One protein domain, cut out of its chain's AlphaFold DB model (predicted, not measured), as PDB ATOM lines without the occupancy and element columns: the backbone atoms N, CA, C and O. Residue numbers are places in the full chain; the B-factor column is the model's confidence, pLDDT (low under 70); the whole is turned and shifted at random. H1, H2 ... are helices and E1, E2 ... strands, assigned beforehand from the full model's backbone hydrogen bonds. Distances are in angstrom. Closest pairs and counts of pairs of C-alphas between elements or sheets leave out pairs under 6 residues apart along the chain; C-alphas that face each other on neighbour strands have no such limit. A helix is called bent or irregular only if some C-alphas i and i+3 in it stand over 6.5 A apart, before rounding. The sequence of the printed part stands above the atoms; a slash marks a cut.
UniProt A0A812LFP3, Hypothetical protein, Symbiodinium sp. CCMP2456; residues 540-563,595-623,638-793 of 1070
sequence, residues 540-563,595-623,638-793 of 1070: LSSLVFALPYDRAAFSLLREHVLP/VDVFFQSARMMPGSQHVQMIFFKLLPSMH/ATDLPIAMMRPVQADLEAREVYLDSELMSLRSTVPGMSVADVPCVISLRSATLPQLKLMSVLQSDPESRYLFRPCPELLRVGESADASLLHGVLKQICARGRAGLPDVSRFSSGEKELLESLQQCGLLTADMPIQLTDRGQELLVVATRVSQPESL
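This is residues 540 to 563, 595 to 623 and 638 to 793 of the 1070 residues of the protein "Hypothetical protein" of Symbiodinium sp. CCMP2456 (UniProt A0A812LFP3). What shape do these coordinates make? A closed barrel of six strands, E1, E2, E3, E4, E7 and E6 round the ring, makes one end, with H1, H2 and H3 on its outside. E6 and E7 reach on from it side by side to a helical head, where H5 packs on E6 and H6 packs on H5. What is the make-up? The printed part has 209 residues with seven named helices and seven named strands, in the order E1 H1 H2 E2 E3 E4 E5 H3 E6 H4 H5 H6 H7 E7; the class is mixed and neighbour strands are antiparallel. How large is it? It is compact, with a radius of gyration of the C-alphas of 19.1 A and spans of 58 by 41 by 36 A.

Where are the elements up to E5? E1 is residues 543 to 550, 22.9 A, from C-alpha 543 at (26.759, -17.993, 44.706); H1 is 551 to 561, H2 595 to 603, E2 611 to 618, E3 640 to 652, 31.3 A, E4 657 to 664 and E5 681 to 684. Where are the others? H3 is 690 to 694, E6 697 to 709, H4 713 to 719, H5 724 to 740, 24.2 A, H6 750 to 761, H7 775 to 780 and E7 781 to 792, 31.3 A, ending at C-alpha 792 (32.301, -8.961, 37.438).

What closes the ring? N 545 of E1 and O 616 of E2 are 2.8 A apart, N 644 of E3 and O 617 of E2 2.8 A, and N 652 and O 657 in the hairpin E3 and E4 2.8 A. N 658 of E4 and O 787 of E7 are 2.9 A apart, N 784 of E7 and O 706 of E6 2.7 A, and N 699 of E6 and O 544 of E1 2.7 A; E5, not in the ring, pairs with E3, N 643 and O 681 at 2.8 A. Where are the helices? H1 over E5, H2 over none only just, H3 over E1 and H5 over E6 lie outside the barrel, and H7 is on it too, while H4 and H6 are not. H5 touches H6, C-alphas of Leu 726 and Glu 752 closest at 6.2 A, at a steep tilt of 64 degrees; H4 only just touches H6, with 3 pairs of C-alphas within 8 A, Val 718 and Ser 758 closest at 6.5 A. How are their backbones? Every O i to N i+4 pair is within hydrogen-bond range in H1, H2, H3, H6 and H7, against 11 of 13 in H5, irregular with C-alphas 736 and 739 at 9.3 A, and 1 of 3 in H4, where 2 of 4 O i to N i+3 pairs are.

What is missing? Residues 564 to 594 and 624 to 637 are not printed, with C-alpha gaps of 34.1 A and 8.7 A. Which links are long? E4 to E5 and H6 to H7. Where is confidence low? The mean pLDDT of the printed part is 76.9, and 58 residues are under 70, among them 550 to 563, 595 to 611 and 664 to 680.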
ATOM      1  N   LEU A 540      27.916 -20.155  51.044       66.69
ATOM      2  CA  LEU A 540      28.493 -20.389  49.700       66.69
ATOM      3  C   LEU A 540      27.539 -21.053  48.699       66.69
ATOM      4  O   LEU A 540      27.736 -20.968  47.487       66.69
ATOM      5  N   SER A 541      26.505 -21.725  49.204       67.62
ATOM      6  CA  SER A 541      25.426 -22.270  48.386       67.62
ATOM      7  C   SER A 541      24.664 -21.202  47.592       67.62
ATOM      8  O   SER A 541      24.002 -21.564  46.615       67.62
ATOM      9  N   SER A 542      24.790 -19.921  47.962       82.75
ATOM     10  CA  SER A 542      24.089 -18.794  47.353       82.75
ATOM     11  C   SER A 542      24.786 -18.178  46.138       82.75
ATOM     12  O   SER A 542      24.243 -17.269  45.522       82.75
ATOM     13  N   LEU A 543      25.991 -18.624  45.779       88.94
ATOM     14  CA  LEU A 543      26.759 -17.993  44.706       88.94
ATOM     15  C   LEU A 543      26.773 -18.862  43.457       88.94
ATOM     16  O   LEU A 543      27.095 -20.053  43.504       88.94
ATOM     17  N   VAL A 544      26.445 -18.246  42.323       90.12
ATOM     18  CA  VAL A 544      26.530 -18.875  41.007       90.12
ATOM     19  C   VAL A 544      27.467 -18.079  40.124       90.12
ATOM     20  O   VAL A 544      27.343 -16.873  39.990       90.12
ATOM     21  N   PHE A 545      28.403 -18.759  39.488       93.06
ATOM     22  CA  PHE A 545      29.334 -18.159  38.550       93.06
ATOM     23  C   PHE A 545      28.774 -18.269  37.141       93.06
ATOM     24  O   PHE A 545      28.177 -19.286  36.779       93.06
ATOM     25  N   ALA A 546      29.003 -17.242  36.337       93.06
ATOM     26  CA  ALA A 546      28.686 -17.249  34.926       93.06
ATOM     27  C   ALA A 546      29.914 -16.863  34.104       93.06
ATOM     28  O   ALA A 546      30.652 -15.941  34.445       93.06
ATOM     29  N   LEU A 547      30.152 -17.596  33.019       90.06
ATOM     30  CA  LEU A 547      31.269 -17.357  32.114       90.06
ATOM     31  C   LEU A 547      30.780 -17.471  30.665       90.06
ATOM     32  O   LEU A 547      30.242 -18.523  30.303       90.06
ATOM     33  N   PRO A 548      30.984 -16.450  29.814       86.25
ATOM     34  CA  PRO A 548      30.800 -16.620  28.384       86.25
ATOM     35  C   PRO A 548      31.881 -17.537  27.853       86.25
ATOM     36  O   PRO A 548      33.075 -17.371  28.114       86.25
ATOM     37  N   TYR A 549      31.453 -18.500  27.062       76.19
ATOM     38  CA  TYR A 549      32.332 -19.498  26.516       76.19
ATOM     39  C   TYR A 549      32.081 -19.640  25.021       76.19
ATOM     40  O   TYR A 549      30.941 -19.652  24.547       76.19
ATOM     41  N   ASP A 550      33.173 -19.721  24.264       69.44
ATOM     42  CA  ASP A 550      33.103 -19.994  22.834       69.44
ATOM     43  C   ASP A 550      32.712 -21.464  22.642       69.44
ATOM     44  O   ASP A 550      33.302 -22.372  23.234       69.44
ATOM     45  N   ARG A 551      31.717 -21.715  21.790       56.03
ATOM     46  CA  ARG A 551      31.254 -23.061  21.432       56.03
ATOM     47  C   ARG A 551      32.382 -23.931  20.854       56.03
ATOM     48  O   ARG A 551      32.382 -25.146  21.076       56.03
ATOM     49  N   ALA A 552      33.350 -23.338  20.148       48.00
ATOM     50  CA  ALA A 552      34.528 -24.051  19.652       48.00
ATOM     51  C   ALA A 552      35.444 -24.495  20.806       48.00
ATOM     52  O   ALA A 552      35.854 -25.653  20.866       48.00
ATOM     53  N   ALA A 553      35.663 -23.630  21.801       47.97
ATOM     54  CA  ALA A 553      36.388 -23.980  23.021       47.97
ATOM     55  C   ALA A 553      35.612 -24.988  23.887       47.97
ATOM     56  O   ALA A 553      36.218 -25.839  24.546       47.97
ATOM     57  N   PHE A 554      34.270 -24.940  23.876       47.00
ATOM     58  CA  PHE A 554      33.438 -25.947  24.546       47.00
ATOM     59  C   PHE A 554      33.620 -27.296  23.883       47.00
ATOM     60  O   PHE A 554      33.591 -28.298  24.574       47.00
ATOM     61  N   SER A 555      33.882 -27.330  22.575       36.78
ATOM     62  CA  SER A 555      34.179 -28.565  21.856       36.78
ATOM     63  C   SER A 555      35.501 -29.196  22.300       36.78
ATOM     64  O   SER A 555      35.549 -30.410  22.334       36.78
ATOM     65  N   LEU A 556      36.499 -28.428  22.760       36.12
ATOM     66  CA  LEU A 556      37.754 -28.947  23.341       36.12
ATOM     67  C   LEU A 556      37.599 -29.434  24.792       36.12
ATOM     68  O   LEU A 556      38.121 -30.484  25.162       36.12
ATOM     69  N   LEU A 557      36.842 -28.704  25.619       39.44
ATOM     70  CA  LEU A 557      36.482 -29.144  26.976       39.44
ATOM     71  C   LEU A 557      35.581 -30.393  26.899       39.44
ATOM     72  O   LEU A 557      35.771 -31.351  27.639       39.44
ATOM     73  N   ARG A 558      34.685 -30.431  25.908       41.34
ATOM     74  CA  ARG A 558      33.900 -31.592  25.478       41.34
ATOM     75  C   ARG A 558      34.782 -32.671  24.856       41.34
ATOM     76  O   ARG A 558      34.546 -33.807  25.164       41.34
ATOM     77  N   GLU A 559      35.824 -32.418  24.080       35.06
ATOM     78  CA  GLU A 559      36.682 -33.488  23.533       35.06
ATOM     79  C   GLU A 559      37.549 -34.147  24.610       35.06
ATOM     80  O   GLU A 559      37.760 -35.360  24.578       35.06
ATOM     81  N   HIS A 560      38.008 -33.372  25.596       36.44
ATOM     82  CA  HIS A 560      38.829 -33.876  26.695       36.44
ATOM     83  C   HIS A 560      38.022 -34.462  27.862       36.44
ATOM     84  O   HIS A 560      38.552 -35.291  28.603       36.44
ATOM     85  N   VAL A 561      36.753 -34.071  28.025       38.09
ATOM     86  CA  VAL A 561      35.858 -34.601  29.069       38.09
ATOM     87  C   VAL A 561      34.834 -35.597  28.488       38.09
ATOM     88  O   VAL A 561      34.540 -36.597  29.139       38.09
ATOM     89  N   LEU A 562      34.346 -35.387  27.258       37.31
ATOM     90  CA  LEU A 562      33.173 -36.008  26.597       37.31
ATOM     91  C   LEU A 562      33.382 -36.297  25.073       37.31
ATOM     92  O   LEU A 562      32.740 -35.656  24.225       37.31
ATOM     93  N   PRO A 563      34.274 -37.216  24.665       28.73
ATOM     94  CA  PRO A 563      34.599 -37.384  23.252       28.73
ATOM     95  C   PRO A 563      33.368 -37.803  22.428       28.73
ATOM     96  O   PRO A 563      32.571 -38.623  22.874       28.73
ATOM     97  N   VAL A 595      26.664  -5.288  32.367       42.31
ATOM     98  CA  VAL A 595      25.426  -5.963  32.770       42.31
ATOM     99  C   VAL A 595      24.456  -6.158  31.596       42.31
ATOM    100  O   VAL A 595      23.894  -7.239  31.439       42.31
ATOM    101  N   ASP A 596      24.274  -5.163  30.728       50.19
ATOM    102  CA  ASP A 596      23.387  -5.281  29.562       50.19
ATOM    103  C   ASP A 596      23.944  -6.276  28.535       50.19
ATOM    104  O   ASP A 596      23.189  -7.064  27.965       50.19
ATOM    105  N   VAL A 597      25.271  -6.309  28.356       56.44
ATOM    106  CA  VAL A 597      25.957  -7.292  27.495       56.44
ATOM    107  C   VAL A 597      25.774  -8.713  28.031       56.44
ATOM    108  O   VAL A 597      25.537  -9.641  27.252       56.44
ATOM    109  N   PHE A 598      25.828  -8.891  29.354       54.59
ATOM    110  CA  PHE A 598      25.598 -10.174  30.016       54.59
ATOM    111  C   PHE A 598      24.191 -10.727  29.729       54.59
ATOM    112  O   PHE A 598      24.052 -11.848  29.231       54.59
ATOM    113  N   PHE A 599      23.141  -9.930  29.964       50.34
ATOM    114  CA  PHE A 599      21.753 -10.362  29.750       50.34
ATOM    115  C   PHE A 599      21.388 -10.489  28.263       50.34
ATOM    116  O   PHE A 599      20.667 -11.413  27.882       50.34
ATOM    117  N   GLN A 600      21.942  -9.646  27.387       56.44
ATOM    118  CA  GLN A 600      21.790  -9.806  25.934       56.44
ATOM    119  C   GLN A 600      22.443 -11.095  25.420       56.44
ATOM    120  O   GLN A 600      21.866 -11.775  24.572       56.44
ATOM    121  N   SER A 601      23.599 -11.479  25.971       56.69
ATOM    122  CA  SER A 601      24.257 -12.752  25.645       56.69
ATOM    123  C   SER A 601      23.458 -13.958  26.156       56.69
ATOM    124  O   SER A 601      23.417 -14.991  25.493       56.69
ATOM    125  N   ALA A 602      22.765 -13.825  27.292       51.62
ATOM    126  CA  ALA A 602      21.874 -14.861  27.824       51.62
ATOM    127  C   ALA A 602      20.577 -15.047  27.002       51.62
ATOM    128  O   ALA A 602      20.037 -16.150  26.963       51.62
ATOM    129  N   ARG A 603      20.098 -14.002  26.302       45.00
ATOM    130  CA  ARG A 603      18.892 -14.021  25.440       45.00
ATOM    131  C   ARG A 603      19.030 -14.916  24.202       45.00
ATOM    132  O   ARG A 603      18.037 -15.346  23.623       45.00
ATOM    133  N   MET A 604      20.257 -15.160  23.760       47.91
ATOM    134  CA  MET A 604      20.580 -15.795  22.484       47.91
ATOM    135  C   MET A 604      20.465 -17.336  22.564       47.91
ATOM    136  O   MET A 604      21.457 -18.060  22.549       47.91
ATOM    137  N   MET A 605      19.235 -17.850  22.632       38.41
ATOM    138  CA  MET A 605      18.882 -19.276  22.522       38.41
ATOM    139  C   MET A 605      17.706 -19.429  21.538       38.41
ATOM    140  O   MET A 605      16.744 -18.682  21.684       38.41
ATOM    141  N   PRO A 606      17.653 -20.427  20.633       37.06
ATOM    142  CA  PRO A 606      18.686 -21.040  19.797       37.06
ATOM    143  C   PRO A 606      18.674 -20.454  18.362       37.06
ATOM    144  O   PRO A 606      17.643 -20.465  17.699       37.06
ATOM    145  N   GLY A 607      19.825 -20.021  17.831       42.06
ATOM    146  CA  GLY A 607      19.923 -19.628  16.412       42.06
ATOM    147  C   GLY A 607      21.087 -18.705  16.056       42.06
ATOM    148  O   GLY A 607      21.607 -18.782  14.946       42.06
ATOM    149  N   SER A 608      21.575 -17.895  16.996       38.50
ATOM    150  CA  SER A 608      22.742 -17.047  16.753       38.50
ATOM    151  C   SER A 608      24.045 -17.804  17.006       38.50
ATOM    152  O   SER A 608      24.230 -18.553  17.972       38.50
ATOM    153  N   GLN A 609      24.970 -17.642  16.073       48.19
ATOM    154  CA  GLN A 609      26.295 -18.221  16.144       48.19
ATOM    155  C   GLN A 609      27.159 -17.271  16.993       48.19
ATOM    156  O   GLN A 609      27.366 -16.132  16.591       48.19
ATOM    157  N   HIS A 610      27.597 -17.691  18.191       54.91
ATOM    158  CA  HIS A 610      29.025 -17.740  18.583       54.91
ATOM    159  C   HIS A 610      29.359 -17.599  20.088       54.91
ATOM    160  O   HIS A 610      30.482 -17.944  20.443       54.91
ATOM    161  N   VAL A 611      28.450 -17.234  21.007       55.59
ATOM    162  CA  VAL A 611      28.787 -17.184  22.455       55.59
ATOM    163  C   VAL A 611      27.685 -17.805  23.316       55.59
ATOM    164  O   VAL A 611      26.538 -17.379  23.245       55.59
ATOM    165  N   GLN A 612      28.026 -18.817  24.124       75.88
ATOM    166  CA  GLN A 612      27.116 -19.430  25.101       75.88
ATOM    167  C   GLN A 612      27.561 -19.079  26.521       75.88
ATOM    168  O   GLN A 612      28.737 -19.207  26.853       75.88
ATOM    169  N   MET A 613      26.623 -18.662  27.369       84.19
ATOM    170  CA  MET A 613      26.880 -18.470  28.797       84.19
ATOM    171  C   MET A 613      26.803 -19.813  29.524       84.19
ATOM    172  O   MET A 613      25.821 -20.543  29.388       84.19
ATOM    173  N   ILE A 614      27.828 -20.134  30.311       88.31
ATOM    174  CA  ILE A 614      27.834 -21.298  31.199       88.31
ATOM    175  C   ILE A 614      27.603 -20.806  32.620       88.31
ATOM    176  O   ILE A 614      28.349 -19.951  33.092       88.31
ATOM    177  N   PHE A 615      26.616 -21.384  33.302       90.94
ATOM    178  CA  PHE A 615      26.349 -21.150  34.720       90.94
ATOM    179  C   PHE A 615      26.879 -22.320  35.538       90.94
ATOM    180  O   PHE A 615      26.705 -23.477  35.145       90.94
ATOM    181  N   PHE A 616      27.535 -22.053  36.663       91.44
ATOM    182  CA  PHE A 616      28.078 -23.111  37.504       91.44
ATOM    183  C   PHE A 616      28.288 -22.699  38.962       91.44
ATOM    184  O   PHE A 616      28.539 -21.539  39.267       91.44
ATOM    185  N   LYS A 617      28.255 -23.673  39.876       89.00
ATOM    186  CA  LYS A 617      28.699 -23.507  41.270       89.00
ATOM    187  C   LYS A 617      30.094 -24.087  41.458       89.00
ATOM    188  O   LYS A 617      30.444 -25.081  40.820       89.00
ATOM    189  N   LEU A 618      30.883 -23.495  42.348       86.19
ATOM    190  CA  LEU A 618      32.163 -24.072  42.762       86.19
ATOM    191  C   LEU A 618      31.928 -25.204  43.757       86.19
ATOM    192  O   LEU A 618      31.110 -25.083  44.666       86.19
ATOM    193  N   LEU A 619      32.667 -26.300  43.605       78.44
ATOM    194  CA  LEU A 619      32.589 -27.425  44.532       78.44
ATOM    195  C   LEU A 619      33.604 -27.232  45.675       78.44
ATOM    196  O   LEU A 619      34.817 -27.266  45.425       78.44
ATOM    197  N   PRO A 620      33.156 -27.043  46.933       61.66
ATOM    198  CA  PRO A 620      34.064 -26.916  48.065       61.66
ATOM    199  C   PRO A 620      34.833 -28.237  48.260       61.66
ATOM    200  O   PRO A 620      34.245 -29.316  48.241       61.66
ATOM    201  N   SER A 621      36.152 -28.157  48.487       55.81
ATOM    202  CA  SER A 621      37.046 -29.228  48.998       55.81
ATOM    203  C   SER A 621      37.993 -30.006  48.063       55.81
ATOM    204  O   SER A 621      38.785 -30.808  48.569       55.81
ATOM    205  N   MET A 622      38.074 -29.759  46.752       51.12
ATOM    206  CA  MET A 622      39.026 -30.550  45.935       51.12
ATOM    207  C   MET A 622      40.505 -30.211  46.172       51.12
ATOM    208  O   MET A 622      41.355 -31.073  45.963       51.12
ATOM    209  N   HIS A 623      40.842 -29.027  46.701       46.56
ATOM    210  CA  HIS A 623      42.227 -28.672  47.060       46.56
ATOM    211  C   HIS A 623      42.848 -29.621  48.110       46.56
ATOM    212  O   HIS A 623      44.068 -29.645  48.271       46.56
ATOM    213  N   ALA A 638      46.855 -25.262  39.337       70.38
ATOM    214  CA  ALA A 638      46.283 -24.572  40.492       70.38
ATOM    215  C   ALA A 638      45.166 -23.578  40.102       70.38
ATOM    216  O   ALA A 638      44.506 -23.024  40.977       70.38
ATOM    217  N   THR A 639      44.977 -23.341  38.800       74.69
ATOM    218  CA  THR A 639      43.907 -22.531  38.199       74.69
ATOM    219  C   THR A 639      42.692 -23.350  37.759       74.69
ATOM    220  O   THR A 639      41.745 -22.783  37.218       74.69
ATOM    221  N   ASP A 640      42.739 -24.674  37.904       80.75
ATOM    222  CA  ASP A 640      41.648 -25.551  37.499       80.75
ATOM    223  C   ASP A 640      40.609 -25.614  38.621       80.75
ATOM    224  O   ASP A 640      40.899 -26.049  39.738       80.75
ATOM    225  N   LEU A 641      39.390 -25.162  38.323       79.12
ATOM    226  CA  LEU A 641      38.306 -25.081  39.294       79.12
ATOM    227  C   LEU A 641      37.310 -26.225  39.061       79.12
ATOM    228  O   LEU A 641      36.791 -26.365  37.951       79.12
ATOM    229  N   PRO A 642      37.016 -27.057  40.075       79.94
ATOM    230  CA  PRO A 642      35.933 -28.024  39.994       79.94
ATOM    231  C   PRO A 642      34.597 -27.289  40.081       79.94
ATOM    232  O   PRO A 642      34.341 -26.519  41.013       79.94
ATOM    233  N   ILE A 643      33.742 -27.545  39.109       84.19
ATOM    234  CA  ILE A 643      32.480 -26.854  38.938       84.19
ATOM    235  C   ILE A 643      31.331 -27.845  38.799       84.19
ATOM    236  O   ILE A 643      31.470 -28.956  38.284       84.19
ATOM    237  N   ALA A 644      30.168 -27.406  39.251       81.12
ATOM    238  CA  ALA A 644      28.897 -28.054  39.033       81.12
ATOM    239  C   ALA A 644      28.086 -27.181  38.075       81.12
ATOM    240  O   ALA A 644      27.653 -26.093  38.450       81.12
ATOM    241  N   MET A 645      27.940 -27.622  36.825       84.88
ATOM    242  CA  MET A 645      27.206 -26.863  35.812       84.88
ATOM    243  C   MET A 645      25.712 -26.806  36.137       84.88
ATOM    244  O   MET A 645      25.122 -27.799  36.558       84.88
ATOM    245  N   MET A 646      25.102 -25.655  35.883       85.81
ATOM    246  CA  MET A 646      23.678 -25.396  36.063       85.81
ATOM    247  C   MET A 646      23.032 -25.095  34.712       85.81
ATOM    248  O   MET A 646      23.659 -24.508  33.826       85.81
ATOM    249  N   ARG A 647      21.772 -25.504  34.548       85.38
ATOM    250  CA  ARG A 647      21.021 -25.274  33.310       85.38
ATOM    251  C   ARG A 647      20.188 -24.002  33.448       85.38
ATOM    252  O   ARG A 647      19.381 -23.949  34.370       85.38
ATOM    253  N   PRO A 648      20.291 -23.017  32.546       89.62
ATOM    254  CA  PRO A 648      19.308 -21.944  32.505       89.62
ATOM    255  C   PRO A 648      17.955 -22.503  32.051       89.62
ATOM    256  O   PRO A 648      17.874 -23.220  31.052       89.62
ATOM    257  N   VAL A 649      16.903 -22.207  32.810       86.69
ATOM    258  CA  VAL A 649      15.520 -22.634  32.539       86.69
ATOM    259  C   VAL A 649      14.748 -21.498  31.877       86.69
ATOM    260  O   VAL A 649      14.106 -21.704  30.852       86.69
ATOM    261  N   GLN A 650      14.851 -20.301  32.450       88.19
ATOM    262  CA  GLN A 650      14.165 -19.092  32.008       88.19
ATOM    263  C   GLN A 650      15.058 -17.879  32.293       88.19
ATOM    264  O   GLN A 650      15.851 -17.904  33.232       88.19
ATOM    265  N   ALA A 651      14.940 -16.822  31.496       87.00
ATOM    266  CA  ALA A 651      15.595 -15.543  31.750       87.00
ATOM    267  C   ALA A 651      14.563 -14.421  31.629       87.00
ATOM    268  O   ALA A 651      13.789 -14.400  30.671       87.00
ATOM    269  N   ASP A 652      14.566 -13.508  32.594       84.69
ATOM    270  CA  ASP A 652      13.788 -12.276  32.574       84.69
ATOM    271  C   ASP A 652      14.758 -11.106  32.382       84.69
ATOM    272  O   ASP A 652      15.574 -10.786  33.246       84.69
ATOM    273  N   LEU A 653      14.717 -10.502  31.200       79.69
ATOM    274  CA  LEU A 653      15.652  -9.444  30.825       79.69
ATOM    275  C   LEU A 653      15.266  -8.093  31.413       79.69
ATOM    276  O   LEU A 653      16.153  -7.283  31.673       79.69
ATOM    277  N   GLU A 654      13.968  -7.855  31.596       80.56
ATOM    278  CA  GLU A 654      13.472  -6.606  32.165       80.56
ATOM    279  C   GLU A 654      13.824  -6.555  33.649       80.56
ATOM    280  O   GLU A 654      14.362  -5.553  34.124       80.56
ATOM    281  N   ALA A 655      13.637  -7.677  34.349       84.19
ATOM    282  CA  ALA A 655      14.030  -7.822  35.745       84.19
ATOM    283  C   ALA A 655      15.540  -8.049  35.941       84.19
ATOM    284  O   ALA A 655      16.032  -7.925  37.063       84.19
ATOM    285  N   ARG A 656      16.292  -8.361  34.872       85.50
ATOM    286  CA  ARG A 656      17.708  -8.777  34.936       85.50
ATOM    287  C   ARG A 656      17.902  -9.983  35.866       85.50
ATOM    288  O   ARG A 656      18.760  -9.995  36.752       85.50
ATOM    289  N   GLU A 657      17.106 -11.021  35.633       89.94
ATOM    290  CA  GLU A 657      17.097 -12.264  36.401       89.94
ATOM    291  C   GLU A 657      17.278 -13.478  35.488       89.94
ATOM    292  O   GLU A 657      16.789 -13.528  34.357       89.94
ATOM    293  N   VAL A 658      17.965 -14.500  35.989       91.12
ATOM    294  CA  VAL A 658      18.034 -15.814  35.343       91.12
ATOM    295  C   VAL A 658      17.549 -16.860  36.333       91.12
ATOM    296  O   VAL A 658      17.916 -16.850  37.501       91.12
ATOM    297  N   TYR A 659      16.727 -17.786  35.871       91.19
ATOM    298  CA  TYR A 659      16.265 -18.926  36.647       91.19
ATOM    299  C   TYR A 659      17.079 -20.143  36.233       91.19
ATOM    300  O   TYR A 659      17.062 -20.551  35.068       91.19
ATOM    301  N   LEU A 660      17.817 -20.707  37.182       91.25
ATOM    302  CA  LEU A 660      18.709 -21.836  36.952       91.25
ATOM    303  C   LEU A 660      18.134 -23.097  37.576       91.25
ATOM    304  O   LEU A 660      17.743 -23.075  38.735       91.25
ATOM    305  N   ASP A 661      18.128 -24.199  36.836       88.25
ATOM    306  CA  ASP A 661      17.769 -25.526  37.336       88.25
ATOM    307  C   ASP A 661      18.655 -25.846  38.548       88.25
ATOM    308  O   ASP A 661      19.887 -25.784  38.467       88.25
ATOM    309  N   SER A 662      18.024 -26.133  39.687       80.12
ATOM    310  CA  SER A 662      18.728 -26.523  40.912       80.12
ATOM    311  C   SER A 662      19.276 -27.941  40.776       80.12
ATOM    312  O   SER A 662      20.235 -28.292  41.465       80.12
ATOM    313  N   GLU A 663      18.723 -28.745  39.856       74.69
ATOM    314  CA  GLU A 663      19.382 -29.966  39.424       74.69
ATOM    315  C   GLU A 663      20.639 -29.611  38.632       74.69
ATOM    316  O   GLU A 663      20.603 -28.969  37.576       74.69
ATOM    317  N   LEU A 664      21.779 -30.083  39.130       69.62
ATOM    318  CA  LEU A 664      23.033 -29.979  38.403       69.62
ATOM    319  C   LEU A 664      22.882 -30.645  37.038       69.62
ATOM    320  O   LEU A 664      22.321 -31.739  36.921       69.62
ATOM    321  N   MET A 665      23.409 -29.996  35.999       66.62
ATOM    322  CA  MET A 665      23.416 -30.564  34.662       66.62
ATOM    323  C   MET A 665      24.158 -31.893  34.687       66.62
ATOM    324  O   MET A 665      25.386 -31.952  34.655       66.62
ATOM    325  N   SER A 666      23.385 -32.974  34.646       52.62
ATOM    326  CA  SER A 666      23.848 -34.228  34.090       52.62
ATOM    327  C   SER A 666      24.092 -33.960  32.610       52.62
ATOM    328  O   SER A 666      23.164 -33.933  31.795       52.62
ATOM    329  N   LEU A 667      25.337 -33.648  32.258       50.81
ATOM    330  CA  LEU A 667      25.738 -33.640  30.862       50.81
ATOM    331  C   LEU A 667      25.391 -35.060  30.352       50.81
ATOM    332  O   LEU A 667      25.745 -36.036  30.984       50.81
ATOM    333  N   ARG A 668      24.642 -35.267  29.271       39.91
ATOM    334  CA  ARG A 668      24.447 -36.625  28.708       39.91
ATOM    335  C   ARG A 668      25.331 -36.750  27.472       39.91
ATOM    336  O   ARG A 668      25.382 -35.812  26.676       39.91
ATOM    337  N   SER A 669      26.056 -37.862  27.311       38.22
ATOM    338  CA  SER A 669      26.782 -38.096  26.068       38.22
ATOM    339  C   SER A 669      25.729 -38.508  25.077       38.22
ATOM    340  O   SER A 669      24.850 -39.299  25.414       38.22
ATOM    341  N   THR A 670      25.833 -38.014  23.855       33.84
ATOM    342  CA  THR A 670      25.143 -38.656  22.741       33.84
ATOM    343  C   THR A 670      25.933 -39.844  22.196       33.84
ATOM    344  O   THR A 670      25.445 -40.499  21.283       33.84
ATOM    345  N   VAL A 671      27.100 -40.177  22.771       37.03
ATOM    346  CA  VAL A 671      27.741 -41.485  22.567       37.03
ATOM    347  C   VAL A 671      26.859 -42.564  23.202       37.03
ATOM    348  O   VAL A 671      26.670 -42.527  24.428       37.03
ATOM    349  N   PRO A 672      26.321 -43.514  22.415       35.66
ATOM    350  CA  PRO A 672      25.639 -44.683  22.952       35.66
ATOM    351  C   PRO A 672      26.510 -45.336  24.036       35.66
ATOM    352  O   PRO A 672      27.695 -45.560  23.854       35.66
ATOM    353  N   GLY A 673      25.965 -45.539  25.236       42.72
ATOM    354  CA  GLY A 673      26.700 -46.157  26.348       42.72
ATOM    355  C   GLY A 673      27.421 -45.212  27.322       42.72
ATOM    356  O   GLY A 673      27.616 -45.622  28.471       42.72
ATOM    357  N   MET A 674      27.724 -43.953  26.978       39.06
ATOM    358  CA  MET A 674      28.315 -42.989  27.926       39.06
ATOM    359  C   MET A 674      27.243 -42.089  28.566       39.06
ATOM    360  O   MET A 674      26.785 -41.109  27.990       39.06
ATOM    361  N   SER A 675      26.870 -42.368  29.818       40.38
ATOM    362  CA  SER A 675      26.259 -41.339  30.671       40.38
ATOM    363  C   SER A 675      27.351 -40.361  31.100       40.38
ATOM    364  O   SER A 675      28.390 -40.748  31.630       40.38
ATOM    365  N   VAL A 676      27.130 -39.086  30.830       42.47
ATOM    366  CA  VAL A 676      28.083 -37.986  31.054       42.47
ATOM    367  C   VAL A 676      27.686 -37.172  32.281       42.47
ATOM    368  O   VAL A 676      28.288 -36.151  32.596       42.47
ATOM    369  N   ALA A 677      26.714 -37.706  33.036       39.09
ATOM    370  CA  ALA A 677      26.301 -37.226  34.345       39.09
ATOM    371  C   ALA A 677      27.471 -37.212  35.346       39.09
ATOM    372  O   ALA A 677      27.351 -36.680  36.443       39.09
ATOM    373  N   ASP A 678      28.596 -37.804  34.938       45.75
ATOM    374  CA  ASP A 678      29.595 -38.380  35.798       45.75
ATOM    375  C   ASP A 678      31.031 -38.039  35.348       45.75
ATOM    376  O   ASP A 678      31.914 -38.899  35.394       45.75
ATOM    377  N   VAL A 679      31.323 -36.794  34.952       48.72
ATOM    378  CA  VAL A 679      32.684 -36.227  35.133       48.72
ATOM    379  C   VAL A 679      32.557 -34.902  35.900       48.72
ATOM    380  O   VAL A 679      31.716 -34.092  35.505       48.72
ATOM    381  N   PRO A 680      33.331 -34.646  36.989       56.62
ATOM    382  CA  PRO A 680      33.262 -33.353  37.641       56.62
ATOM    383  C   PRO A 680      33.780 -32.387  36.602       56.62
ATOM    384  O   PRO A 680      34.895 -32.552  36.099       56.62
ATOM    385  N   CYS A 681      32.931 -31.449  36.209       70.00
ATOM    386  CA  CYS A 681      33.325 -30.470  35.228       70.00
ATOM    387  C   CYS A 681      34.462 -29.681  35.861       70.00
ATOM    388  O   CYS A 681      34.331 -29.166  36.965       70.00
ATOM    389  N   VAL A 682      35.618 -29.674  35.216       74.12
ATOM    390  CA  VAL A 682      36.740 -28.861  35.660       74.12
ATOM    391  C   VAL A 682      36.886 -27.771  34.634       74.12
ATOM    392  O   VAL A 682      37.123 -28.049  33.461       74.12
ATOM    393  N   ILE A 683      36.719 -26.533  35.075       81.12
ATOM    394  CA  ILE A 683      36.995 -25.387  34.232       81.12
ATOM    395  C   ILE A 683      38.451 -24.996  34.432       81.12
ATOM    396  O   ILE A 683      38.873 -24.614  35.525       81.12
ATOM    397  N   SER A 684      39.247 -25.140  33.377       83.69
ATOM    398  CA  SER A 684      40.597 -24.597  33.388       83.69
ATOM    399  C   SER A 684      40.499 -23.113  33.088       83.69
ATOM    400  O   SER A 684      40.314 -22.720  31.939       83.69
ATOM    401  N   LEU A 685      40.632 -22.256  34.101       84.19
ATOM    402  CA  LEU A 685      40.622 -20.810  33.850       84.19
ATOM    403  C   LEU A 685      41.749 -20.401  32.888       84.19
ATOM    404  O   LEU A 685      41.619 -19.440  32.139       84.19
ATOM    405  N   ARG A 686      42.831 -21.185  32.841       83.00
ATOM    406  CA  ARG A 686      43.946 -20.979  31.918       83.00
ATOM    407  C   ARG A 686      43.561 -21.136  30.444       83.00
ATOM    408  O   ARG A 686      44.225 -20.531  29.607       83.00
ATOM    409  N   SER A 687      42.538 -21.931  30.121       81.69
ATOM    410  CA  SER A 687      42.044 -22.053  28.744       81.69
ATOM    411  C   SER A 687      41.065 -20.947  28.358       81.69
ATOM    412  O   SER A 687      40.797 -20.780  27.172       81.69
ATOM    413  N   ALA A 688      40.532 -20.191  29.323       84.25
ATOM    414  CA  ALA A 688      39.682 -19.045  29.036       84.25
ATOM    415  C   ALA A 688      40.536 -17.857  28.579       84.25
ATOM    416  O   ALA A 688      41.556 -17.527  29.182       84.25
ATOM    417  N   THR A 689      40.118 -17.198  27.505       88.12
ATOM    418  CA  THR A 689      40.771 -15.990  26.991       88.12
ATOM    419  C   THR A 689      40.566 -14.813  27.948       88.12
ATOM    420  O   THR A 689      39.600 -14.775  28.708       88.12
ATOM    421  N   LEU A 690      41.446 -13.808  27.906       87.62
ATOM    422  CA  LEU A 690      41.296 -12.614  28.749       87.62
ATOM    423  C   LEU A 690      39.919 -11.922  28.590       87.62
ATOM    424  O   LEU A 690      39.347 -11.558  29.617       87.62
ATOM    425  N   PRO A 691      39.340 -11.764  27.379       88.56
ATOM    426  CA  PRO A 691      37.975 -11.251  27.233       88.56
ATOM    427  C   PRO A 691      36.919 -12.107  27.944       88.56
ATOM    428  O   PRO A 691      36.045 -11.558  28.605       88.56
ATOM    429  N   GLN A 692      37.025 -13.439  27.877       88.19
ATOM    430  CA  GLN A 692      36.110 -14.335  28.595       88.19
ATOM    431  C   GLN A 692      36.248 -14.172  30.111       88.19
ATOM    432  O   GLN A 692      35.244 -14.063  30.804       88.19
ATOM    433  N   LEU A 693      37.483 -14.085  30.616       90.25
ATOM    434  CA  LEU A 693      37.747 -13.854  32.037       90.25
ATOM    435  C   LEU A 693      37.188 -12.508  32.526       90.25
ATOM    436  O   LEU A 693      36.689 -12.438  33.643       90.25
ATOM    437  N   LYS A 694      37.236 -11.448  31.703       89.12
ATOM    438  CA  LYS A 694      36.666 -10.125  32.041       89.12
ATOM    439  C   LYS A 694      35.145 -10.142  32.164       89.12
ATOM    440  O   LYS A 694      34.585  -9.402  32.967       89.12
ATOM    441  N   LEU A 695      34.498 -10.999  31.384       89.06
ATOM    442  CA  LEU A 695      33.055 -11.205  31.417       89.06
ATOM    443  C   LEU A 695      32.628 -12.276  32.435       89.06
ATOM    444  O   LEU A 695      31.437 -12.569  32.542       89.06
ATOM    445  N   MET A 696      33.575 -12.883  33.160       92.62
ATOM    446  CA  MET A 696      33.253 -13.813  34.234       92.62
ATOM    447  C   MET A 696      32.600 -13.045  35.382       92.62
ATOM    448  O   MET A 696      33.194 -12.116  35.935       92.62
ATOM    449  N   SER A 697      31.392 -13.452  35.753       93.12
ATOM    450  CA  SER A 697      30.613 -12.812  36.806       93.12
ATOM    451  C   SER A 697      30.211 -13.792  37.902       93.12
ATOM    452  O   SER A 697      30.140 -15.005  37.691       93.12
ATOM    453  N   VAL A 698      29.961 -13.249  39.089       93.38
ATOM    454  CA  VAL A 698      29.252 -13.920  40.176       93.38
ATOM    455  C   VAL A 698      27.852 -13.348  40.235       93.38
ATOM    456  O   VAL A 698      27.657 -12.144  40.134       93.38
ATOM    457  N   LEU A 699      26.883 -14.230  40.374       93.19
ATOM    458  CA  LEU A 699      25.475 -13.931  40.516       93.19
ATOM    459  C   LEU A 699      25.061 -14.341  41.922       93.19
ATOM    460  O   LEU A 699      25.428 -15.425  42.398       93.19
ATOM    461  N   GLN A 700      24.263 -13.493  42.557       91.06
ATOM    462  CA  GLN A 700      23.660 -13.811  43.836       91.06
ATOM    463  C   GLN A 700      22.407 -14.645  43.592       91.06
ATOM    464  O   GLN A 700      21.533 -14.273  42.810       91.06
ATOM    465  N   SER A 701      22.333 -15.800  44.242       89.88
ATOM    466  CA  SER A 701      21.180 -16.679  44.179       89.88
ATOM    467  C   SER A 701      20.213 -16.354  45.305       89.88
ATOM    468  O   SER A 701      20.599 -16.315  46.474       89.88
ATOM    469  N   ASP A 702      18.954 -16.193  44.945       88.62
ATOM    470  CA  ASP A 702      17.847 -16.076  45.874       88.62
ATOM    471  C   ASP A 702      17.671 -17.388  46.663       88.62
ATOM    472  O   ASP A 702      17.664 -18.463  46.051       88.62
ATOM    473  N   PRO A 703      17.531 -17.344  48.000       82.12
ATOM    474  CA  PRO A 703      17.157 -18.521  48.778       82.12
ATOM    475  C   PRO A 703      15.790 -19.107  48.389       82.12
ATOM    476  O   PRO A 703      15.577 -20.304  48.609       82.12
ATOM    477  N   GLU A 704      14.866 -18.316  47.832       86.25
ATOM    478  CA  GLU A 704      13.557 -18.824  47.427       86.25
ATOM    479  C   GLU A 704      13.664 -19.689  46.161       86.25
ATOM    480  O   GLU A 704      14.023 -19.246  45.067       86.25
ATOM    481  N   SER A 705      13.315 -20.965  46.316       84.88
ATOM    482  CA  SER A 705      13.219 -21.905  45.205       84.88
ATOM    483  C   SER A 705      11.913 -21.700  44.443       84.88
ATOM    484  O   SER A 705      10.834 -21.685  45.038       84.88
ATOM    485  N   ARG A 706      11.989 -21.611  43.113       90.94
ATOM    486  CA  ARG A 706      10.813 -21.518  42.246       90.94
ATOM    487  C   ARG A 706      10.538 -22.816  41.515       90.94
ATOM    488  O   ARG A 706      11.428 -23.403  40.918       90.94
ATOM    489  N   TYR A 707       9.283 -23.239  41.498       89.62
ATOM    490  CA  TYR A 707       8.832 -24.338  40.650       89.62
ATOM    491  C   TYR A 707       8.540 -23.808  39.250       89.62
ATOM    492  O   TYR A 707       7.687 -22.934  39.099       89.62
ATOM    493  N   LEU A 708       9.257 -24.326  38.256       91.50
ATOM    494  CA  LEU A 708       9.096 -23.994  36.841       91.50
ATOM    495  C   LEU A 708       8.989 -25.284  36.029       91.50
ATOM    496  O   LEU A 708       9.442 -26.339  36.465       91.50
ATOM    497  N   PHE A 709       8.440 -25.208  34.824       90.31
ATOM    498  CA  PHE A 709       8.581 -26.294  33.861       90.31
ATOM    499  C   PHE A 709       9.723 -26.008  32.886       90.31
ATOM    500  O   PHE A 709       9.942 -24.867  32.477       90.31
ATOM    501  N   ARG A 710      10.435 -27.058  32.466       86.19
ATOM    502  CA  ARG A 710      11.399 -26.975  31.364       86.19
ATOM    503  C   ARG A 710      10.680 -26.536  30.081       86.19
ATOM    504  O   ARG A 710       9.601 -27.064  29.806       86.19
ATOM    505  N   PRO A 711      11.277 -25.643  29.268       82.56
ATOM    506  CA  PRO A 711      10.686 -25.239  27.998       82.56
ATOM    507  C   PRO A 711      10.380 -26.457  27.119       82.56
ATOM    508  O   PRO A 711      11.278 -27.227  26.774       82.56
ATOM    509  N   CYS A 712       9.111 -26.627  26.753       83.31
ATOM    510  CA  CYS A 712       8.671 -27.622  25.782       83.31
ATOM    511  C   CYS A 712       7.674 -26.998  24.791       83.31
ATOM    512  O   CYS A 712       7.036 -25.992  25.120       83.31
ATOM    513  N   PRO A 713       7.525 -27.561  23.576       83.44
ATOM    514  CA  PRO A 713       6.620 -27.026  22.557       83.44
ATOM    515  C   PRO A 713       5.172 -26.855  23.031       83.44
ATOM    516  O   PRO A 713       4.465 -25.975  22.553       83.44
ATOM    517  N   GLU A 714       4.722 -27.692  23.965       82.12
ATOM    518  CA  GLU A 714       3.383 -27.627  24.542       82.12
ATOM    519  C   GLU A 714       3.227 -26.439  25.496       82.12
ATOM    520  O   GLU A 714       2.227 -25.732  25.422       82.12
ATOM    521  N   LEU A 715       4.237 -26.157  26.325       82.62
ATOM    522  CA  LEU A 715       4.235 -24.998  27.224       82.62
ATOM    523  C   LEU A 715       4.313 -23.673  26.477       82.62
ATOM    524  O   LEU A 715       3.746 -22.695  26.948       82.62
ATOM    525  N   LEU A 716       4.941 -23.639  25.299       82.56
ATOM    526  CA  LEU A 716       4.921 -22.446  24.448       82.56
ATOM    527  C   LEU A 716       3.491 -22.057  24.043       82.56
ATOM    528  O   LEU A 716       3.215 -20.877  23.870       82.56
ATOM    529  N   ARG A 717       2.561 -23.022  23.965       80.81
ATOM    530  CA  ARG A 717       1.140 -22.745  23.688       80.81
ATOM    531  C   ARG A 717       0.398 -22.172  24.892       80.81
ATOM    532  O   ARG A 717      -0.614 -21.511  24.709       80.81
ATOM    533  N   VAL A 718       0.893 -22.442  26.099       80.25
ATOM    534  CA  VAL A 718       0.352 -21.914  27.361       80.25
ATOM    535  C   VAL A 718       0.967 -20.541  27.683       80.25
ATOM    536  O   VAL A 718       0.320 -19.690  28.283       80.25
ATOM    537  N   GLY A 719       2.226 -20.325  27.287       63.31
ATOM    538  CA  GLY A 719       3.085 -19.243  27.772       63.31
ATOM    539  C   GLY A 719       2.959 -17.883  27.083       63.31
ATOM    540  O   GLY A 719       3.507 -16.921  27.608       63.31
ATOM    541  N   GLU A 720       2.255 -17.753  25.955       65.88
ATOM    542  CA  GLU A 720       2.045 -16.426  25.342       65.88
ATOM    543  C   GLU A 720       1.028 -15.563  26.116       65.88
ATOM    544  O   GLU A 720       1.021 -14.344  25.954       65.88
ATOM    545  N   SER A 721       0.198 -16.163  26.982       58.03
ATOM    546  CA  SER A 721      -0.827 -15.455  27.769       58.03
ATOM    547  C   SER A 721      -0.690 -15.596  29.289       58.03
ATOM    548  O   SER A 721      -1.257 -14.784  30.021       58.03
ATOM    549  N   ALA A 722       0.029 -16.608  29.785       72.06
ATOM    550  CA  ALA A 722       0.092 -16.898  31.214       72.06
ATOM    551  C   ALA A 722       1.151 -16.052  31.941       72.06
ATOM    552  O   ALA A 722       2.342 -16.115  31.638       72.06
ATOM    553  N   ASP A 723       0.716 -15.314  32.963       85.06
ATOM    554  CA  ASP A 723       1.599 -14.636  33.912       85.06
ATOM    555  C   ASP A 723       2.468 -15.673  34.655       85.06
ATOM    556  O   ASP A 723       1.961 -16.606  35.290       85.06
ATOM    557  N   ALA A 724       3.794 -15.517  34.575       84.50
ATOM    558  CA  ALA A 724       4.761 -16.412  35.208       84.50
ATOM    559  C   ALA A 724       4.556 -16.528  36.731       84.50
ATOM    560  O   ALA A 724       4.846 -17.577  37.318       84.50
ATOM    561  N   SER A 725       4.024 -15.482  37.371       87.88
ATOM    562  CA  SER A 725       3.704 -15.486  38.799       87.88
ATOM    563  C   SER A 725       2.540 -16.429  39.133       87.88
ATOM    564  O   SER A 725       2.622 -17.170  40.117       87.88
ATOM    565  N   LEU A 726       1.510 -16.497  38.277       90.94
ATOM    566  CA  LEU A 726       0.369 -17.408  38.438       90.94
ATOM    567  C   LEU A 726       0.806 -18.867  38.289       90.94
ATOM    568  O   LEU A 726       0.442 -19.707  39.112       90.94
ATOM    569  N   LEU A 727       1.638 -19.169  37.285       91.88
ATOM    570  CA  LEU A 727       2.184 -20.518  37.098       91.88
ATOM    571  C   LEU A 727       2.996 -20.971  38.303       91.88
ATOM    572  O   LEU A 727       2.806 -22.087  38.791       91.88
ATOM    573  N   HIS A 728       3.864 -20.099  38.812       91.00
ATOM    574  CA  HIS A 728       4.634 -20.401  40.006       91.00
ATOM    575  C   HIS A 728       3.730 -20.657  41.226       91.00
ATOM    576  O   HIS A 728       3.931 -21.649  41.929       91.00
ATOM    577  N   GLY A 729       2.708 -19.820  41.445       92.19
ATOM    578  CA  GLY A 729       1.747 -19.974  42.542       92.19
ATOM    579  C   GLY A 729       0.992 -21.305  42.496       92.19
ATOM    580  O   GLY A 729       0.938 -22.021  43.500       92.19
ATOM    581  N   VAL A 730       0.486 -21.689  41.319       93.56
ATOM    582  CA  VAL A 730      -0.199 -22.974  41.106       93.56
ATOM    583  C   VAL A 730       0.744 -24.151  41.359       93.56
ATOM    584  O   VAL A 730       0.405 -25.068  42.112       93.56
ATOM    585  N   LEU A 731       1.950 -24.130  40.783       93.12
ATOM    586  CA  LEU A 731       2.918 -25.215  40.952       93.12
ATOM    587  C   LEU A 731       3.389 -25.360  42.398       93.12
ATOM    588  O   LEU A 731       3.498 -26.488  42.877       93.12
ATOM    589  N   LYS A 732       3.608 -24.251  43.115       91.44
ATOM    590  CA  LYS A 732       3.965 -24.257  44.540       91.44
ATOM    591  C   LYS A 732       2.895 -24.975  45.366       91.44
ATOM    592  O   LYS A 732       3.233 -25.856  46.153       91.44
ATOM    593  N   GLN A 733       1.614 -24.685  45.125       92.75
ATOM    594  CA  GLN A 733       0.506 -25.348  45.823       92.75
ATOM    595  C   GLN A 733       0.400 -26.847  45.496       92.75
ATOM    596  O   GLN A 733       0.175 -27.653  46.401       92.75
ATOM    597  N   ILE A 734       0.587 -27.240  44.229       90.81
ATOM    598  CA  ILE A 734       0.589 -28.659  43.826       90.81
ATOM    599  C   ILE A 734       1.753 -29.401  44.494       90.81
ATOM    600  O   ILE A 734       1.558 -30.477  45.063       90.81
ATOM    601  N   CYS A 735       2.956 -28.820  44.474       85.31
ATOM    602  CA  CYS A 735       4.159 -29.440  45.028       85.31
ATOM    603  C   CYS A 735       4.100 -29.565  46.555       85.31
ATOM    604  O   CYS A 735       4.447 -30.623  47.077       85.31
ATOM    605  N   ALA A 736       3.578 -28.555  47.260       83.94
ATOM    606  CA  ALA A 736       3.400 -28.586  48.715       83.94
ATOM    607  C   ALA A 736       2.459 -29.714  49.186       83.94
ATOM    608  O   ALA A 736       2.591 -30.227  50.294       83.94
ATOM    609  N   ARG A 737       1.509 -30.137  48.342       84.06
ATOM    610  CA  ARG A 737       0.582 -31.247  48.636       84.06
ATOM    611  C   ARG A 737       1.129 -32.621  48.241       84.06
ATOM    612  O   ARG A 737       0.560 -33.643  48.637       84.06
ATOM    613  N   GLY A 738       2.203 -32.675  47.453       78.81
ATOM    614  CA  GLY A 738       2.786 -33.918  46.956       78.81
ATOM    615  C   GLY A 738       1.747 -34.837  46.299       78.81
ATOM    616  O   GLY A 738       1.017 -34.443  45.393       78.81
ATOM    617  N   ARG A 739       1.652 -36.089  46.771       69.38
ATOM    618  CA  ARG A 739       0.704 -37.096  46.244       69.38
ATOM    619  C   ARG A 739      -0.754 -36.870  46.634       69.38
ATOM    620  O   ARG A 739      -1.617 -37.531  46.068       69.38
ATOM    621  N   ALA A 740      -1.044 -35.997  47.596       79.06
ATOM    622  CA  ALA A 740      -2.432 -35.685  47.916       79.06
ATOM    623  C   ALA A 740      -3.104 -34.910  46.768       79.06
ATOM    624  O   ALA A 740      -4.325 -34.964  46.640       79.06
ATOM    625  N   GLY A 741      -2.308 -34.244  45.916       85.06
ATOM    626  CA  GLY A 741      -2.796 -33.360  44.863       85.06
ATOM    627  C   GLY A 741      -3.599 -32.182  45.413       85.06
ATOM    628  O   GLY A 741      -3.682 -31.967  46.624       85.06
ATOM    629  N   LEU A 742      -4.199 -31.406  44.518       90.69
ATOM    630  CA  LEU A 742      -5.147 -30.358  44.881       90.69
ATOM    631  C   LEU A 742      -6.554 -30.965  44.977       90.69
ATOM    632  O   LEU A 742      -7.104 -31.354  43.946       90.69
ATOM    633  N   PRO A 743      -7.153 -31.064  46.180       90.81
ATOM    634  CA  PRO A 743      -8.475 -31.664  46.356       90.81
ATOM    635  C   PRO A 743      -9.618 -30.715  45.989       90.81
ATOM    636  O   PRO A 743     -10.743 -31.168  45.803       90.81
ATOM    637  N   ASP A 744      -9.345 -29.412  45.891       92.69
ATOM    638  CA  ASP A 744     -10.338 -28.396  45.564       92.69
ATOM    639  C   ASP A 744      -9.690 -27.241  44.791       92.69
ATOM    640  O   ASP A 744      -8.713 -26.646  45.251       92.69
ATOM    641  N   VAL A 745     -10.252 -26.924  43.622       94.31
ATOM    642  CA  VAL A 745      -9.828 -25.797  42.781       94.31
ATOM    643  C   VAL A 745     -10.667 -24.535  43.000       94.31
ATOM    644  O   VAL A 745     -10.391 -23.497  42.404       94.31
ATOM    645  N   SER A 746     -11.696 -24.575  43.852       94.31
ATOM    646  CA  SER A 746     -12.638 -23.466  44.051       94.31
ATOM    647  C   SER A 746     -11.952 -22.164  44.476       94.31
ATOM    648  O   SER A 746     -12.356 -21.093  44.017       94.31
ATOM    649  N   ARG A 747     -10.876 -22.280  45.269       93.75
ATOM    650  CA  ARG A 747     -10.078 -21.177  45.828       93.75
ATOM    651  C   ARG A 747      -9.166 -20.478  44.823       93.75
ATOM    652  O   ARG A 747      -8.704 -19.382  45.116       93.75
ATOM    653  N   PHE A 748      -8.916 -21.092  43.670       94.81
ATOM    654  CA  PHE A 748      -8.092 -20.493  42.630       94.81
ATOM    655  C   PHE A 748      -8.860 -19.374  41.918       94.81
ATOM    656  O   PHE A 748     -10.076 -19.467  41.679       94.81
ATOM    657  N   SER A 749      -8.144 -18.311  41.574       95.50
ATOM    658  CA  SER A 749      -8.629 -17.233  40.715       95.50
ATOM    659  C   SER A 749      -9.035 -17.767  39.334       95.50
ATOM    660  O   SER A 749      -8.711 -18.896  38.958       95.50
ATOM    661  N   SER A 750      -9.767 -16.970  38.555       94.56
ATOM    662  CA  SER A 750     -10.153 -17.364  37.193       94.56
ATOM    663  C   SER A 750      -8.935 -17.656  36.310       94.56
ATOM    664  O   SER A 750      -8.949 -18.648  35.592       94.56
ATOM    665  N   GLY A 751      -7.871 -16.852  36.423       93.62
ATOM    666  CA  GLY A 751      -6.633 -17.056  35.664       93.62
ATOM    667  C   GLY A 751      -5.883 -18.325  36.071       93.62
ATOM    668  O   GLY A 751      -5.403 -19.061  35.219       93.62
ATOM    669  N   GLU A 752      -5.835 -18.646  37.366       94.94
ATOM    670  CA  GLU A 752      -5.224 -19.900  37.823       94.94
ATOM    671  C   GLU A 752      -6.029 -21.135  37.393       94.94
ATOM    672  O   GLU A 752      -5.441 -22.168  37.079       94.94
ATOM    673  N   LYS A 753      -7.366 -21.042  37.350       95.38
ATOM    674  CA  LYS A 753      -8.233 -22.118  36.838       95.38
ATOM    675  C   LYS A 753      -8.009 -22.360  35.348       95.38
ATOM    676  O   LYS A 753      -7.815 -23.502  34.949       95.38
ATOM    677  N   GLU A 754      -7.964 -21.296  34.550       94.62
ATOM    678  CA  GLU A 754      -7.655 -21.374  33.115       94.62
ATOM    679  C   GLU A 754      -6.256 -21.964  32.869       94.62
ATOM    680  O   GLU A 754      -6.056 -22.792  31.974       94.62
ATOM    681  N   LEU A 755      -5.287 -21.610  33.719       93.69
ATOM    682  CA  LEU A 755      -3.948 -22.181  33.673       93.69
ATOM    683  C   LEU A 755      -3.937 -23.674  34.027       93.69
ATOM    684  O   LEU A 755      -3.296 -24.458  33.328       93.69
ATOM    685  N   LEU A 756      -4.647 -24.086  35.081       95.00
ATOM    686  CA  LEU A 756      -4.793 -25.497  35.455       95.00
ATOM    687  C   LEU A 756      -5.398 -26.314  34.309       95.00
ATOM    688  O   LEU A 756      -4.841 -27.353  33.951       95.00
ATOM    689  N   GLU A 757      -6.474 -25.823  33.691       95.06
ATOM    690  CA  GLU A 757      -7.101 -26.462  32.529       95.06
ATOM    691  C   GLU A 757      -6.123 -26.568  31.350       95.06
ATOM    692  O   GLU A 757      -6.011 -27.625  30.726       95.06
ATOM    693  N   SER A 758      -5.347 -25.515  31.082       94.12
ATOM    694  CA  SER A 758      -4.327 -25.512  30.025       94.12
ATOM    695  C   SER A 758      -3.219 -26.542  30.282       94.12
ATOM    696  O   SER A 758      -2.807 -27.272  29.375       94.12
ATOM    697  N   LEU A 759      -2.758 -26.665  31.530       94.44
ATOM    698  CA  LEU A 759      -1.760 -27.660  31.931       94.44
ATOM    699  C   LEU A 759      -2.310 -29.097  31.867       94.44
ATOM    700  O   LEU A 759      -1.578 -30.014  31.479       94.44
ATOM    701  N   GLN A 760      -3.591 -29.306  32.191       95.62
ATOM    702  CA  GLN A 760      -4.286 -30.587  32.009       95.62
ATOM    703  C   GLN A 760      -4.409 -30.952  30.525       95.62
ATOM    704  O   GLN A 760      -4.104 -32.082  30.144       95.62
ATOM    705  N   GLN A 761      -4.767 -29.996  29.663       94.94
ATOM    706  CA  GLN A 761      -4.833 -30.194  28.209       94.94
ATOM    707  C   GLN A 761      -3.464 -30.539  27.602       94.94
ATOM    708  O   GLN A 761      -3.386 -31.313  26.649       94.94
ATOM    709  N   CYS A 762      -2.376 -30.029  28.186       93.56
ATOM    710  CA  CYS A 762      -1.005 -30.393  27.812       93.56
ATOM    711  C   CYS A 762      -0.554 -31.762  28.363       93.56
ATOM    712  O   CYS A 762       0.555 -32.212  28.068       93.56
ATOM    713  N   GLY A 763      -1.385 -32.430  29.171       94.62
ATOM    714  CA  GLY A 763      -1.063 -33.703  29.817       94.62
ATOM    715  C   GLY A 763       0.003 -33.588  30.909       94.62
ATOM    716  O   GLY A 763       0.646 -34.586  31.234       94.62
ATOM    717  N   LEU A 764       0.226 -32.386  31.454       94.31
ATOM    718  CA  LEU A 764       1.167 -32.144  32.556       94.31
ATOM    719  C   LEU A 764       0.512 -32.366  33.922       94.31
ATOM    720  O   LEU A 764       1.193 -32.715  34.886       94.31
ATOM    721  N   LEU A 765      -0.811 -32.206  33.989       95.94
ATOM    722  CA  LEU A 765      -1.627 -32.467  35.170       95.94
ATOM    723  C   LEU A 765      -2.685 -33.541  34.888       95.94
ATOM    724  O   LEU A 765      -3.112 -33.716  33.746       95.94
ATOM    725  N   THR A 766      -3.100 -34.275  35.921       96.19
ATOM    726  CA  THR A 766      -4.198 -35.246  35.833       96.19
ATOM    727  C   THR A 766      -5.518 -34.532  35.554       96.19
ATOM    728  O   THR A 766      -5.770 -33.460  36.101       96.19
ATOM    729  N   ALA A 767      -6.371 -35.129  34.717       94.88
ATOM    730  CA  ALA A 767      -7.697 -34.583  34.417       94.88
ATOM    731  C   ALA A 767      -8.659 -34.690  35.616       94.88
ATOM    732  O   ALA A 767      -9.501 -33.818  35.814       94.88
ATOM    733  N   ASP A 768      -8.503 -35.742  36.423       93.31
ATOM    734  CA  ASP A 768      -9.377 -36.039  37.556       93.31
ATOM    735  C   ASP A 768      -8.874 -35.415  38.865       93.31
ATOM    736  O   ASP A 768      -7.674 -35.190  39.054       93.31
ATOM    737  N   MET A 769      -9.811 -35.186  39.791       90.56
ATOM    738  CA  MET A 769      -9.521 -34.737  41.151       90.56
ATOM    739  C   MET A 769      -9.054 -35.908  42.036       90.56
ATOM    740  O   MET A 769      -9.655 -36.984  41.985       90.56
ATOM    741  N   PRO A 770      -8.060 -35.698  42.918       93.00
ATOM    742  CA  PRO A 770      -7.310 -34.454  43.107       93.00
ATOM    743  C   PRO A 770      -6.325 -34.185  41.955       93.00
ATOM    744  O   PRO A 770      -5.699 -35.117  41.455       93.00
ATOM    745  N   ILE A 771      -6.151 -32.915  41.566       94.94
ATOM    746  CA  ILE A 771      -5.225 -32.549  40.477       94.94
ATOM    747  C   ILE A 771      -3.785 -32.807  40.927       94.94
ATOM    748  O   ILE A 771      -3.336 -32.263  41.940       94.94
ATOM    749  N   GLN A 772      -3.058 -33.622  40.169       93.44
ATOM    750  CA  GLN A 772      -1.672 -34.014  40.427       93.44
ATOM    751  C   GLN A 772      -0.811 -33.825  39.181       93.44
ATOM    752  O   GLN A 772      -1.322 -33.783  38.065       93.44
ATOM    753  N   LEU A 773       0.510 -33.772  39.358       92.62
ATOM    754  CA  LEU A 773       1.450 -33.867  38.241       92.62
ATOM    755  C   LEU A 773       1.425 -35.281  37.660       92.62
ATOM    756  O   LEU A 773       1.647 -36.254  38.388       92.62
ATOM    757  N   THR A 774       1.222 -35.389  36.347       93.19
ATOM    758  CA  THR A 774       1.439 -36.648  35.616       93.19
ATOM    759  C   THR A 774       2.923 -37.021  35.642       93.19
ATOM    760  O   THR A 774       3.764 -36.187  35.976       93.19
ATOM    761  N   ASP A 775       3.282 -38.245  35.244       85.31
ATOM    762  CA  ASP A 775       4.697 -38.635  35.115       85.31
ATOM    763  C   ASP A 775       5.460 -37.663  34.199       85.31
ATOM    764  O   ASP A 775       6.546 -37.196  34.535       85.31
ATOM    765  N   ARG A 776       4.828 -37.237  33.099       88.19
ATOM    766  CA  ARG A 776       5.374 -36.224  32.189       88.19
ATOM    767  C   ARG A 776       5.514 -34.850  32.849       88.19
ATOM    768  O   ARG A 776       6.521 -34.173  32.649       88.19
ATOM    769  N   GLY A 777       4.517 -34.428  33.627       90.69
ATOM    770  CA  GLY A 777       4.591 -33.201  34.420       90.69
ATOM    771  C   GLY A 777       5.753 -33.240  35.411       90.69
ATOM    772  O   GLY A 777       6.504 -32.276  35.505       90.69
ATOM    773  N   GLN A 778       5.960 -34.371  36.088       84.75
ATOM    774  CA  GLN A 778       7.078 -34.571  37.016       84.75
ATOM    775  C   GLN A 778       8.436 -34.542  36.303       84.75
ATOM    776  O   GLN A 778       9.376 -33.956  36.825       84.75
ATOM    777  N   GLU A 779       8.546 -35.123  35.105       81.50
ATOM    778  CA  GLU A 779       9.779 -35.092  34.302       81.50
ATOM    779  C   GLU A 779      10.168 -33.678  33.833       81.50
ATOM    780  O   GLU A 779      11.358 -33.360  33.694       81.50
ATOM    781  N   LEU A 780       9.171 -32.833  33.553       86.62
ATOM    782  CA  LEU A 780       9.376 -31.461  33.089       86.62
ATOM    783  C   LEU A 780       9.490 -30.451  34.229       86.62
ATOM    784  O   LEU A 780      10.079 -29.391  34.017       86.62
ATOM    785  N   LEU A 781       8.934 -30.746  35.403       90.50
ATOM    786  CA  LEU A 781       9.018 -29.877  36.567       90.50
ATOM    787  C   LEU A 781      10.470 -29.782  37.041       90.50
ATOM    788  O   LEU A 781      11.150 -30.785  37.246       90.50
ATOM    789  N   VAL A 782      10.927 -28.558  37.255       87.56
ATOM    790  CA  VAL A 782      12.231 -28.245  37.827       87.56
ATOM    791  C   VAL A 782      12.073 -27.298  38.997       87.56
ATOM    792  O   VAL A 782      11.253 -26.379  38.987       87.56
ATOM    793  N   VAL A 783      12.906 -27.514  40.007       87.31
ATOM    794  CA  VAL A 783      13.116 -26.541  41.072       87.31
ATOM    795  C   VAL A 783      14.214 -25.615  40.582       87.31
ATOM    796  O   VAL A 783      15.354 -26.040  40.436       87.31
ATOM    797  N   ALA A 784      13.892 -24.367  40.285       90.62
ATOM    798  CA  ALA A 784      14.835 -23.373  39.818       90.62
ATOM    799  C   ALA A 784      15.244 -22.418  40.945       90.62
ATOM    800  O   ALA A 784      14.419 -21.981  41.743       90.62
ATOM    801  N   THR A 785      16.521 -22.065  40.983       91.25
ATOM    802  CA  THR A 785      17.051 -20.988  41.815       91.25
ATOM    803  C   THR A 785      17.079 -19.708  40.983       91.25
ATOM    804  O   THR A 785      17.651 -19.692  39.888       91.25
ATOM    805  N   ARG A 786      16.466 -18.634  41.485       93.06
ATOM    806  CA  ARG A 786      16.575 -17.307  40.870       93.06
ATOM    807  C   ARG A 786      17.972 -16.754  41.137       93.06
ATOM    808  O   ARG A 786      18.431 -16.792  42.270       93.06
ATOM    809  N   VAL A 787      18.647 -16.248  40.113       93.12
ATOM    810  CA  VAL A 787      19.929 -15.554  40.249       93.12
ATOM    811  C   VAL A 787      19.854 -14.171  39.621       93.12
ATOM    812  O   VAL A 787      19.256 -13.991  38.559       93.12
ATOM    813  N   SER A 788      20.453 -13.188  40.280       90.56
ATOM    814  CA  SER A 788      20.443 -11.788  39.857       90.56
ATOM    815  C   SER A 788      21.769 -11.104  40.207       90.56
ATOM    816  O   SER A 788      22.681 -11.736  40.744       90.56
ATOM    817  N   GLN A 789      21.887  -9.822  39.847       82.62
ATOM    818  CA  GLN A 789      23.012  -8.947  40.211       82.62
ATOM    819  C   GLN A 789      24.395  -9.492  39.795       82.62
ATOM    820  O   GLN A 789      25.192  -9.874  40.648       82.62
ATOM    821  N   PRO A 790      24.711  -9.543  38.487       86.44
ATOM    822  CA  PRO A 790      26.035  -9.969  38.046       86.44
ATOM    823  C   PRO A 790      27.117  -8.985  38.514       86.44
ATOM    824  O   PRO A 790      27.183  -7.853  38.037       86.44
ATOM    825  N   GLU A 791      28.007  -9.436  39.394       90.19
ATOM    826  CA  GLU A 791      29.248  -8.749  39.758       90.19
ATOM    827  C   GLU A 791      30.393  -9.325  38.918       90.19
ATOM    828  O   GLU A 791      30.651 -10.528  38.956       90.19
ATOM    829  N   SER A 792      31.101  -8.494  38.144       91.50
ATOM    830  CA  SER A 792      32.301  -8.961  37.438       91.50
ATOM    831  C   SER A 792      33.397  -9.310  38.445       91.50
ATOM    832  O   SER A 792      33.778  -8.483  39.278       91.50
ATOM    833  N   LEU A 793      33.958 -10.515  38.331       91.50
ATOM    834  CA  LEU A 793      35.080 -10.947  39.168       91.50
ATOM    835  C   LEU A 793      36.385 -10.214  38.854       91.50
ATOM    836  O   LEU A 793      37.297 -10.191  39.678       91.50
TER     837      LEU A 793